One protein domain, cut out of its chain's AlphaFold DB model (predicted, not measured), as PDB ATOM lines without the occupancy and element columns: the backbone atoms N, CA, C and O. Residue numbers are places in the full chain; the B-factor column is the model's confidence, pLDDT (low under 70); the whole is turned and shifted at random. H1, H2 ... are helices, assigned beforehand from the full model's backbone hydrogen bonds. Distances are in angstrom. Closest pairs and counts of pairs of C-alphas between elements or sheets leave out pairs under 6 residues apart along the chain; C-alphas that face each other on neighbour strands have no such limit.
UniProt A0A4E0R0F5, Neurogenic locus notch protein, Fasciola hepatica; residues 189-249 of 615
ATOM      1  N   GLU A 189      47.756  50.420 -25.102       85.62
ATOM      2  CA  GLU A 189      47.437  51.226 -23.923       85.62
ATOM      3  C   GLU A 189      46.305  52.228 -24.172       85.62
ATOM      4  O   GLU A 189      45.498  52.468 -23.271       85.62
ATOM      5  N   LEU A 190      46.211  52.786 -25.386       84.06
ATOM      6  CA  LEU A 190      45.171  53.751 -25.754       84.06
ATOM      7  C   LEU A 190      43.772  53.121 -25.708       84.06
ATOM      8  O   LEU A 190      42.795  53.776 -25.335       84.06
ATOM      9  N   ILE A 191      43.682  51.835 -26.055       87.38
ATOM     10  CA  ILE A 191      42.442  51.051 -26.011       87.38
ATOM     11  C   ILE A 191      42.191  50.545 -24.587       87.38
ATOM     12  O   ILE A 191      41.053  50.552 -24.128       87.38
ATOM     13  N   GLY A 192      43.242  50.118 -23.881       79.06
ATOM     14  CA  GLY A 192      43.138  49.514 -22.552       79.06
ATOM     15  C   GLY A 192      42.763  50.490 -21.434       79.06
ATOM     16  O   GLY A 192      41.994  50.122 -20.550       79.06
ATOM     17  N   LYS A 193      43.269  51.731 -21.465       75.88
ATOM     18  CA  LYS A 193      43.017  52.744 -20.418       75.88
ATOM     19  C   LYS A 193      41.671  53.463 -20.562       75.88
ATOM     20  O   LYS A 193      41.231  54.107 -19.614       75.88
ATOM     21  N   SER A 194      41.029  53.393 -21.730       78.50
ATOM     22  CA  SER A 194      39.772  54.096 -22.006       78.50
ATOM     23  C   SER A 194      38.604  53.123 -22.174       78.50
ATOM     24  O   SER A 194      38.726  52.109 -22.860       78.50
ATOM     25  N   ASP A 195      37.461  53.437 -21.562       84.56
ATOM     26  CA  ASP A 195      36.233  52.649 -21.696       84.56
ATOM     27  C   ASP A 195      35.100  53.471 -22.319       84.56
ATOM     28  O   ASP A 195      35.134  54.706 -22.318       84.56
ATOM     29  N   VAL A 196      34.099  52.788 -22.876       90.56
ATOM     30  CA  VAL A 196      32.928  53.455 -23.453       90.56
ATOM     31  C   VAL A 196      31.982  53.866 -22.329       90.56
ATOM     32  O   VAL A 196      31.452  53.024 -21.604       90.56
ATOM     33  N   VAL A 197      31.727  55.168 -22.205       91.44
ATOM     34  CA  VAL A 197      30.732  55.687 -21.260       91.44
ATOM     35  C   VAL A 197      29.335  55.298 -21.745       91.44
ATOM     36  O   VAL A 197      28.860  55.792 -22.772       91.44
ATOM     37  N   TYR A 198      28.684  54.400 -21.008       93.50
ATOM     38  CA  TYR A 198      27.323  53.964 -21.295       93.50
ATOM     39  C   TYR A 198      26.299  55.078 -21.012       93.50
ATOM     40  O   TYR A 198      26.463  55.870 -20.086       93.50
ATOM     41  N   SER A 199      25.239  55.125 -21.818       92.06
ATOM     42  CA  SER A 199      24.102  56.036 -21.690       92.06
ATOM     43  C   SER A 199      22.840  55.319 -22.165       92.06
ATOM     44  O   SER A 199      22.882  54.594 -23.159       92.06
ATOM     45  N   ASN A 200      21.712  55.555 -21.488       91.00
ATOM     46  CA  ASN A 200      20.404  55.062 -21.930       91.00
ATOM     47  C   ASN A 200      19.892  55.798 -23.181       91.00
ATOM     48  O   ASN A 200      19.058  55.269 -23.916       91.00
ATOM     49  N   ASP A 201      20.383  57.012 -23.441       93.50
ATOM     50  CA  ASP A 201      20.087  57.711 -24.683       93.50
ATOM     51  C   ASP A 201      20.961  57.178 -25.831       93.50
ATOM     52  O   ASP A 201      22.193  57.227 -25.811       93.50
ATOM     53  N   THR A 202      20.299  56.679 -26.875       91.12
ATOM     54  CA  THR A 202      20.950  56.046 -28.030       91.12
ATOM     55  C   THR A 202      21.887  56.984 -28.786       91.12
ATOM     56  O   THR A 202      22.902  56.529 -29.321       91.12
ATOM     57  N   GLN A 203      21.585  58.285 -28.835       91.69
ATOM     58  CA  GLN A 203      22.379  59.249 -29.592       91.69
ATOM     59  C   GLN A 203      23.683  59.591 -28.865       91.69
ATOM     60  O   GLN A 203      24.759  59.564 -29.476       91.69
ATOM     61  N   THR A 204      23.618  59.821 -27.553       93.06
ATOM     62  CA  THR A 204      24.812  59.974 -26.707       93.06
ATOM     63  C   THR A 204      25.642  58.693 -26.667       93.06
ATOM     64  O   THR A 204      26.851  58.763 -26.887       93.06
ATOM     65  N   LEU A 205      25.021  57.517 -26.523       93.38
ATOM     66  CA  LEU A 205      25.731  56.231 -26.544       93.38
ATOM     67  C   LEU A 205      26.485  56.007 -27.863       93.38
ATOM     68  O   LEU A 205      27.649  55.609 -27.856       93.38
ATOM     69  N   THR A 206      25.849  56.305 -29.000       93.50
ATOM     70  CA  THR A 206      26.479  56.181 -30.326       93.50
ATOM     71  C   THR A 206      27.678  57.121 -30.470       93.50
ATOM     72  O   THR A 206      28.678  56.758 -31.091       93.50
ATOM     73  N   THR A 207      27.595  58.324 -29.901       93.81
ATOM     74  CA  THR A 207      28.681  59.314 -29.938       93.81
ATOM     75  C   THR A 207      29.862  58.848 -29.087       93.81
ATOM     76  O   THR A 207      30.970  58.723 -29.609       93.81
ATOM     77  N   ASN A 208      29.602  58.450 -27.837       92.25
ATOM     78  CA  ASN A 208      30.613  57.902 -26.929       92.25
ATOM     79  C   ASN A 208      31.301  56.665 -27.524       92.25
ATOM     80  O   ASN A 208      32.525  56.532 -27.458       92.25
ATOM     81  N   LEU A 209      30.522  55.774 -28.151       93.75
ATOM     82  CA  LEU A 209      31.051  54.601 -28.838       93.75
ATOM     83  C   LEU A 209      31.964  55.008 -29.997       93.75
ATOM     84  O   LEU A 209      33.071  54.493 -30.084       93.75
ATOM     85  N   ARG A 210      31.541  55.928 -30.874       93.12
ATOM     86  CA  ARG A 210      32.340  56.368 -32.034       93.12
ATOM     87  C   ARG A 210      33.684  56.967 -31.629       93.12
ATOM     88  O   ARG A 210      34.678  56.697 -32.301       93.12
ATOM     89  N   ASP A 211      33.724  57.746 -30.553       90.06
ATOM     90  CA  ASP A 211      34.960  58.376 -30.083       90.06
ATOM     91  C   ASP A 211      35.976  57.349 -29.577       90.06
ATOM     92  O   ASP A 211      37.160  57.430 -29.910       90.06
ATOM     93  N   TRP A 212      35.517  56.339 -28.837       92.31
ATOM     94  CA  TRP A 212      36.356  55.211 -28.435       92.31
ATOM     95  C   TRP A 212      36.753  54.333 -29.633       92.31
ATOM     96  O   TRP A 212      37.919  53.988 -29.809       92.31
ATOM     97  N   TYR A 213      35.798  54.042 -30.514       91.19
ATOM     98  CA  TYR A 213      35.943  53.168 -31.679       91.19
ATOM     99  C   TYR A 213      37.004  53.650 -32.679       91.19
ATOM    100  O   TYR A 213      37.674  52.837 -33.316       91.19
ATOM    101  N   ARG A 214      37.223  54.968 -32.782       90.12
ATOM    102  CA  ARG A 214      38.302  55.557 -33.597       90.12
ATOM    103  C   ARG A 214      39.705  55.125 -33.159       90.12
ATOM    104  O   ARG A 214      40.605  55.155 -33.992       90.12
ATOM    105  N   ARG A 215      39.889  54.714 -31.899       90.69
ATOM    106  CA  ARG A 215      41.179  54.259 -31.346       90.69
ATOM    107  C   ARG A 215      41.490  52.796 -31.668       90.69
ATOM    108  O   ARG A 215      42.633  52.383 -31.535       90.69
ATOM    109  N   VAL A 216      40.494  52.010 -32.081       91.44
ATOM    110  CA  VAL A 216      40.680  50.594 -32.435       91.44
ATOM    111  C   VAL A 216      41.208  50.494 -33.874       91.44
ATOM    112  O   VAL A 216      40.545  51.036 -34.763       91.44
ATOM    113  N   PRO A 217      42.341  49.815 -34.145       90.50
ATOM    114  CA  PRO A 217      42.874  49.618 -35.498       90.50
ATOM    115  C   PRO A 217      41.846  49.001 -36.447       90.50
ATOM    116  O   PRO A 217      41.070  48.138 -36.036       90.50
ATOM    117  N   ILE A 218      41.824  49.440 -37.708       88.62
ATOM    118  CA  ILE A 218      40.802  49.035 -38.692       88.62
ATOM    119  C   ILE A 218      40.830  47.520 -38.919       88.62
ATOM    120  O   ILE A 218      39.778  46.899 -39.028       88.62
ATOM    121  N   GLU A 219      42.017  46.926 -38.890       89.81
ATOM    122  CA  GLU A 219      42.289  45.504 -39.116       89.81
ATOM    123  C   GLU A 219      41.686  44.602 -38.025       89.81
ATOM    124  O   GLU A 219      41.690  43.381 -38.156       89.81
ATOM    125  N   ARG A 220      41.196  45.193 -36.923       91.62
ATOM    126  CA  ARG A 220      40.727  44.488 -35.716       91.62
ATOM    127  C   ARG A 220      39.379  44.948 -35.202       91.62
ATOM    128  O   ARG A 220      38.963  44.604 -34.096       91.62
ATOM    129  N   ARG A 221      38.709  45.770 -35.988       90.62
ATOM    130  CA  ARG A 221      37.546  46.532 -35.573       90.62
ATOM    131  C   ARG A 221      36.264  45.808 -35.985       90.62
ATOM    132  O   ARG A 221      36.043  45.554 -37.164       90.62
ATOM    133  N   TYR A 222      35.398  45.507 -35.023       94.38
ATOM    134  CA  TYR A 222      34.074  44.935 -35.272       94.38
ATOM    135  C   TYR A 222      33.091  46.007 -35.736       94.38
ATOM    136  O   TYR A 222      33.188  47.134 -35.277       94.38
ATOM    137  N   PRO A 223      32.103  45.688 -36.582       94.06
ATOM    138  CA  PRO A 223      31.153  46.677 -37.099       94.06
ATOM    139  C   PRO A 223      30.343  47.370 -35.986       94.06
ATOM    140  O   PRO A 223      30.010  46.761 -34.975       94.06
ATOM    141  N   ILE A 224      29.955  48.640 -36.172       92.31
ATOM    142  CA  ILE A 224      29.168  49.399 -35.171       92.31
ATOM    143  C   ILE A 224      27.815  48.721 -34.904       92.31
ATOM    144  O   ILE A 224      27.331  48.697 -33.771       92.31
ATOM    145  N   GLU A 225      27.224  48.129 -35.939       92.31
ATOM    146  CA  GLU A 225      25.970  47.382 -35.903       92.31
ATOM    147  C   GLU A 225      26.007  46.247 -34.871       92.31
ATOM    148  O   GLU A 225      25.014  46.013 -34.177       92.31
ATOM    149  N   PHE A 226      27.169  45.606 -34.698       94.88
ATOM    150  CA  PHE A 226      27.378  44.580 -33.682       94.88
ATOM    151  C   PHE A 226      27.130  45.130 -32.272       94.88
ATOM    152  O   PHE A 226      26.417  44.499 -31.489       94.88
ATOM    153  N   PHE A 227      27.648  46.321 -31.954       94.88
ATOM    154  CA  PHE A 227      27.488  46.955 -30.639       94.88
ATOM    155  C   PHE A 227      26.077  47.501 -30.423       94.88
ATOM    156  O   PHE A 227      25.494  47.293 -29.361       94.88
ATOM    157  N   MET A 228      25.515  48.162 -31.439       92.75
ATOM    158  CA  MET A 228      24.206  48.816 -31.334       92.75
ATOM    159  C   MET A 228      23.046  47.819 -31.254       92.75
ATOM    160  O   MET A 228      21.974  48.129 -30.733       92.75
ATOM    161  N   ARG A 229      23.245  46.584 -31.723       93.44
ATOM    162  CA  ARG A 229      22.252  45.519 -31.589       93.44
ATOM    163  C   ARG A 229      21.971  45.221 -30.112       93.44
ATOM    164  O   ARG A 229      22.862  44.774 -29.395       93.44
ATOM    165  N   ASN A 230      20.723  45.385 -29.671       91.00
ATOM    166  CA  ASN A 230      20.307  45.180 -28.275       91.00
ATOM    167  C   ASN A 230      21.100  46.038 -27.262       91.00
ATOM    168  O   ASN A 230      21.279  45.625 -26.118       91.00
ATOM    169  N   SER A 231      21.559  47.232 -27.663       91.50
ATOM    170  CA  SER A 231      22.378  48.118 -26.816       91.50
ATOM    171  C   SER A 231      21.651  48.694 -25.600       91.50
ATOM    172  O   SER A 231      22.302  49.249 -24.729       91.50
ATOM    173  N   GLN A 232      20.323  48.557 -25.529       90.69
ATOM    174  CA  GLN A 232      19.512  48.946 -24.365       90.69
ATOM    175  C   GLN A 232      19.811  48.097 -23.121       90.69
ATOM    176  O   GLN A 232      19.457  48.468 -22.007       90.69
ATOM    177  N   ASN A 233      20.428  46.927 -23.305       93.81
ATOM    178  CA  ASN A 233      20.929  46.115 -22.210       93.81
ATOM    179  C   ASN A 233      22.387  46.513 -21.928       93.81
ATOM    180  O   ASN A 233      23.286  46.132 -22.682       93.81
ATOM    181  N   GLU A 234      22.604  47.263 -20.843       94.44
ATOM    182  CA  GLU A 234      23.927  47.761 -20.441       94.44
ATOM    183  C   GLU A 234      24.954  46.634 -20.291       94.44
ATOM    184  O   GLU A 234      26.071  46.745 -20.797       94.44
ATOM    185  N   GLU A 235      24.580  45.531 -19.638       93.62
ATOM    186  CA  GLU A 235      25.481  44.399 -19.422       93.62
ATOM    187  C   GLU A 235      25.932  43.814 -20.762       93.62
ATOM    188  O   GLU A 235      27.127  43.654 -21.011       93.62
ATOM    189  N   LEU A 236      24.982  43.561 -21.666       93.88
ATOM    190  CA  LEU A 236      25.281  43.011 -22.984       93.88
ATOM    191  C   LEU A 236      26.140  43.971 -23.819       93.88
ATOM    192  O   LEU A 236      27.055  43.530 -24.516       93.88
ATOM    193  N   PHE A 237      25.871  45.276 -23.746       95.19
ATOM    194  CA  PHE A 237      26.669  46.295 -24.421       95.19
ATOM    195  C   PHE A 237      28.113  46.306 -23.902       95.19
ATOM    196  O   PHE A 237      29.049  46.188 -24.696       95.19
ATOM    197  N   ARG A 238      28.307  46.358 -22.577       94.31
ATOM    198  CA  ARG A 238      29.639  46.311 -21.952       94.31
ATOM    199  C   ARG A 238      30.379  45.027 -22.306       94.31
ATOM    200  O   ARG A 238      31.554  45.076 -22.657       94.31
ATOM    201  N   ARG A 239      29.689  43.882 -22.319       94.81
ATOM    202  CA  ARG A 239      30.271  42.608 -22.766       94.81
ATOM    203  C   ARG A 239      30.786  42.680 -24.200       94.81
ATOM    204  O   ARG A 239      31.889  42.216 -24.459       94.81
ATOM    205  N   LYS A 240      30.050  43.291 -25.129       95.38
ATOM    206  CA  LYS A 240      30.518  43.464 -26.516       95.38
ATOM    207  C   LYS A 240      31.756  44.358 -26.613       95.38
ATOM    208  O   LYS A 240      32.649  44.051 -27.400       95.38
ATOM    209  N   VAL A 241      31.830  45.419 -25.805       94.75
ATOM    210  CA  VAL A 241      33.025  46.278 -25.703       94.75
ATOM    211  C   VAL A 241      34.228  45.476 -25.195       94.75
ATOM    212  O   VAL A 241      35.302  45.544 -25.791       94.75
ATOM    213  N   GLU A 242      34.048  44.639 -24.173       94.00
ATOM    214  CA  GLU A 242      35.113  43.756 -23.677       94.00
ATOM    215  C   GLU A 242      35.566  42.733 -24.727       94.00
ATOM    216  O   GLU A 242      36.761  42.533 -24.936       94.00
ATOM    217  N   VAL A 243      34.632  42.138 -25.471       95.19
ATOM    218  CA  VAL A 243      34.951  41.204 -26.563       95.19
ATOM    219  C   VAL A 243      35.732  41.898 -27.689       95.19
ATOM    220  O   VAL A 243      36.627  41.296 -28.282       95.19
ATOM    221  N   GLN A 244      35.454  43.177 -27.960       94.25
ATOM    222  CA  GLN A 244      36.255  43.994 -28.878       94.25
ATOM    223  C   GLN A 244      37.666  44.251 -28.342       94.25
ATOM    224  O   GLN A 244      38.619  44.179 -29.117       94.25
ATOM    225  N   LYS A 245      37.833  44.510 -27.038       94.06
ATOM    226  CA  LYS A 245      39.169  44.622 -26.426       94.06
ATOM    227  C   LYS A 245      39.940  43.306 -26.544       94.06
ATOM    228  O   LYS A 245      41.130  43.340 -26.841       94.06
ATOM    229  N   ILE A 246      39.275  42.156 -26.373       92.88
ATOM    230  CA  ILE A 246      39.887  40.833 -26.579       92.88
ATOM    231  C   ILE A 246      40.356  40.669 -28.031       92.88
ATOM    232  O   ILE A 246      41.530  40.380 -28.246       92.88
ATOM    233  N   GLY A 247      39.488  40.932 -29.014       92.25
ATOM    234  CA  GLY A 247      39.841  40.839 -30.439       92.25
ATOM    235  C   GLY A 247      40.879  41.860 -30.911       92.25
ATOM    236  O   GLY A 247      41.568  41.633 -31.900       92.25
ATOM    237  N   ALA A 248      41.041  42.972 -30.191       92.94
ATOM    238  CA  ALA A 248      42.060  43.971 -30.491       92.94
ATOM    239  C   ALA A 248      43.472  43.568 -30.022       92.94
ATOM    240  O   ALA A 248      44.444  44.190 -30.459       92.94
ATOM    241  N   ARG A 249      43.624  42.545 -29.166       91.88
ATOM    242  CA  ARG A 249      44.927  42.151 -28.595       91.88
ATOM    243  C   ARG A 249      45.878  41.575 -29.630       91.88
ATOM    244  O   ARG A 249      45.506  40.684 -30.385       91.88
TER     245      ARG A 249
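AT A GLANCE: This is residues 189 to 249 of the 615 residues of the protein "Neurogenic locus notch protein" of Fasciola hepatica (UniProt A0A4E0R0F5). Two layers lie over each other along the longest axis: one holds the long helix H2 with the extended stretch of residues 193 to 200 running back beside it and the short H1 at one end, the other holds the longest helix, H4, with the short H3 packed on residues 237 to 241 of it. H2 and H4 run lengthwise with x rising in both, and residues 214 to 223 cross from the first layer to the second. The printed part has 61 residues with four named helices, H1, H2, H3 and H4 in chain order, and no named strand; the class is all helix. The whole is compact, with a radius of gyration of the C-alphas of 10.7 A, and its outline is elongated, 28 by 17 by 16 A.

IN THESE COORDINATES: H1 is residues 189 to 192, beginning at C-alpha 189 at (47.437, 51.226, -23.923). Residues 193 to 201 follow, and then H2, residues 202 to 213, 15.7 A from first to last C-alpha, with C-alpha 202 at (20.950, 56.046, -28.030). H3 is residues 224 to 228, 6.3 A long. H4 is residues 234 to 248, 21.1 A long, ending at C-alpha 248 at (42.060, 43.971, -30.491).

HOW THE PARTS SIT: H1 is close to but not clearly touching H2; the closest C-alphas, those of Ile 191 and Trp 212, are 7.8 A apart. H1 is also close to but not clearly touching H4, with the closest C-alphas, Ile 191 and Lys 245, 7.2 A apart. H2 is close to but not clearly touching H3, and their closest C-alphas, those of Thr 206 and Met 228, are 7.8 A apart. H3 and H4 touch, H4 with residues 237 to 241 alone; the closest C-alphas are those of Phe 227 and Lys 240, at 6.2 A. H2 and H4 are apart, and so are H1 and H3. In H2, H3 and H4 every O i to N i+4 pair is within hydrogen-bond range; H1 is too short for such a pair, and its one O i to N i+3 pair is within range.

THE WHOLE: The two C-alphas farthest apart are those of Asp 201 and Arg 249, at 29.6 A, while the first and last printed C-alphas, Glu 189 and Arg 249, are 10.5 A apart. The printed part has no cut. The link from H3 to H4, with 5 residues between them, is tight; those from H1 to H2 and from H2 to H3, with 9 and 10 residues, are short, and no link is long. The mean pLDDT of the printed part is 91.5, and no printed residue is under 70.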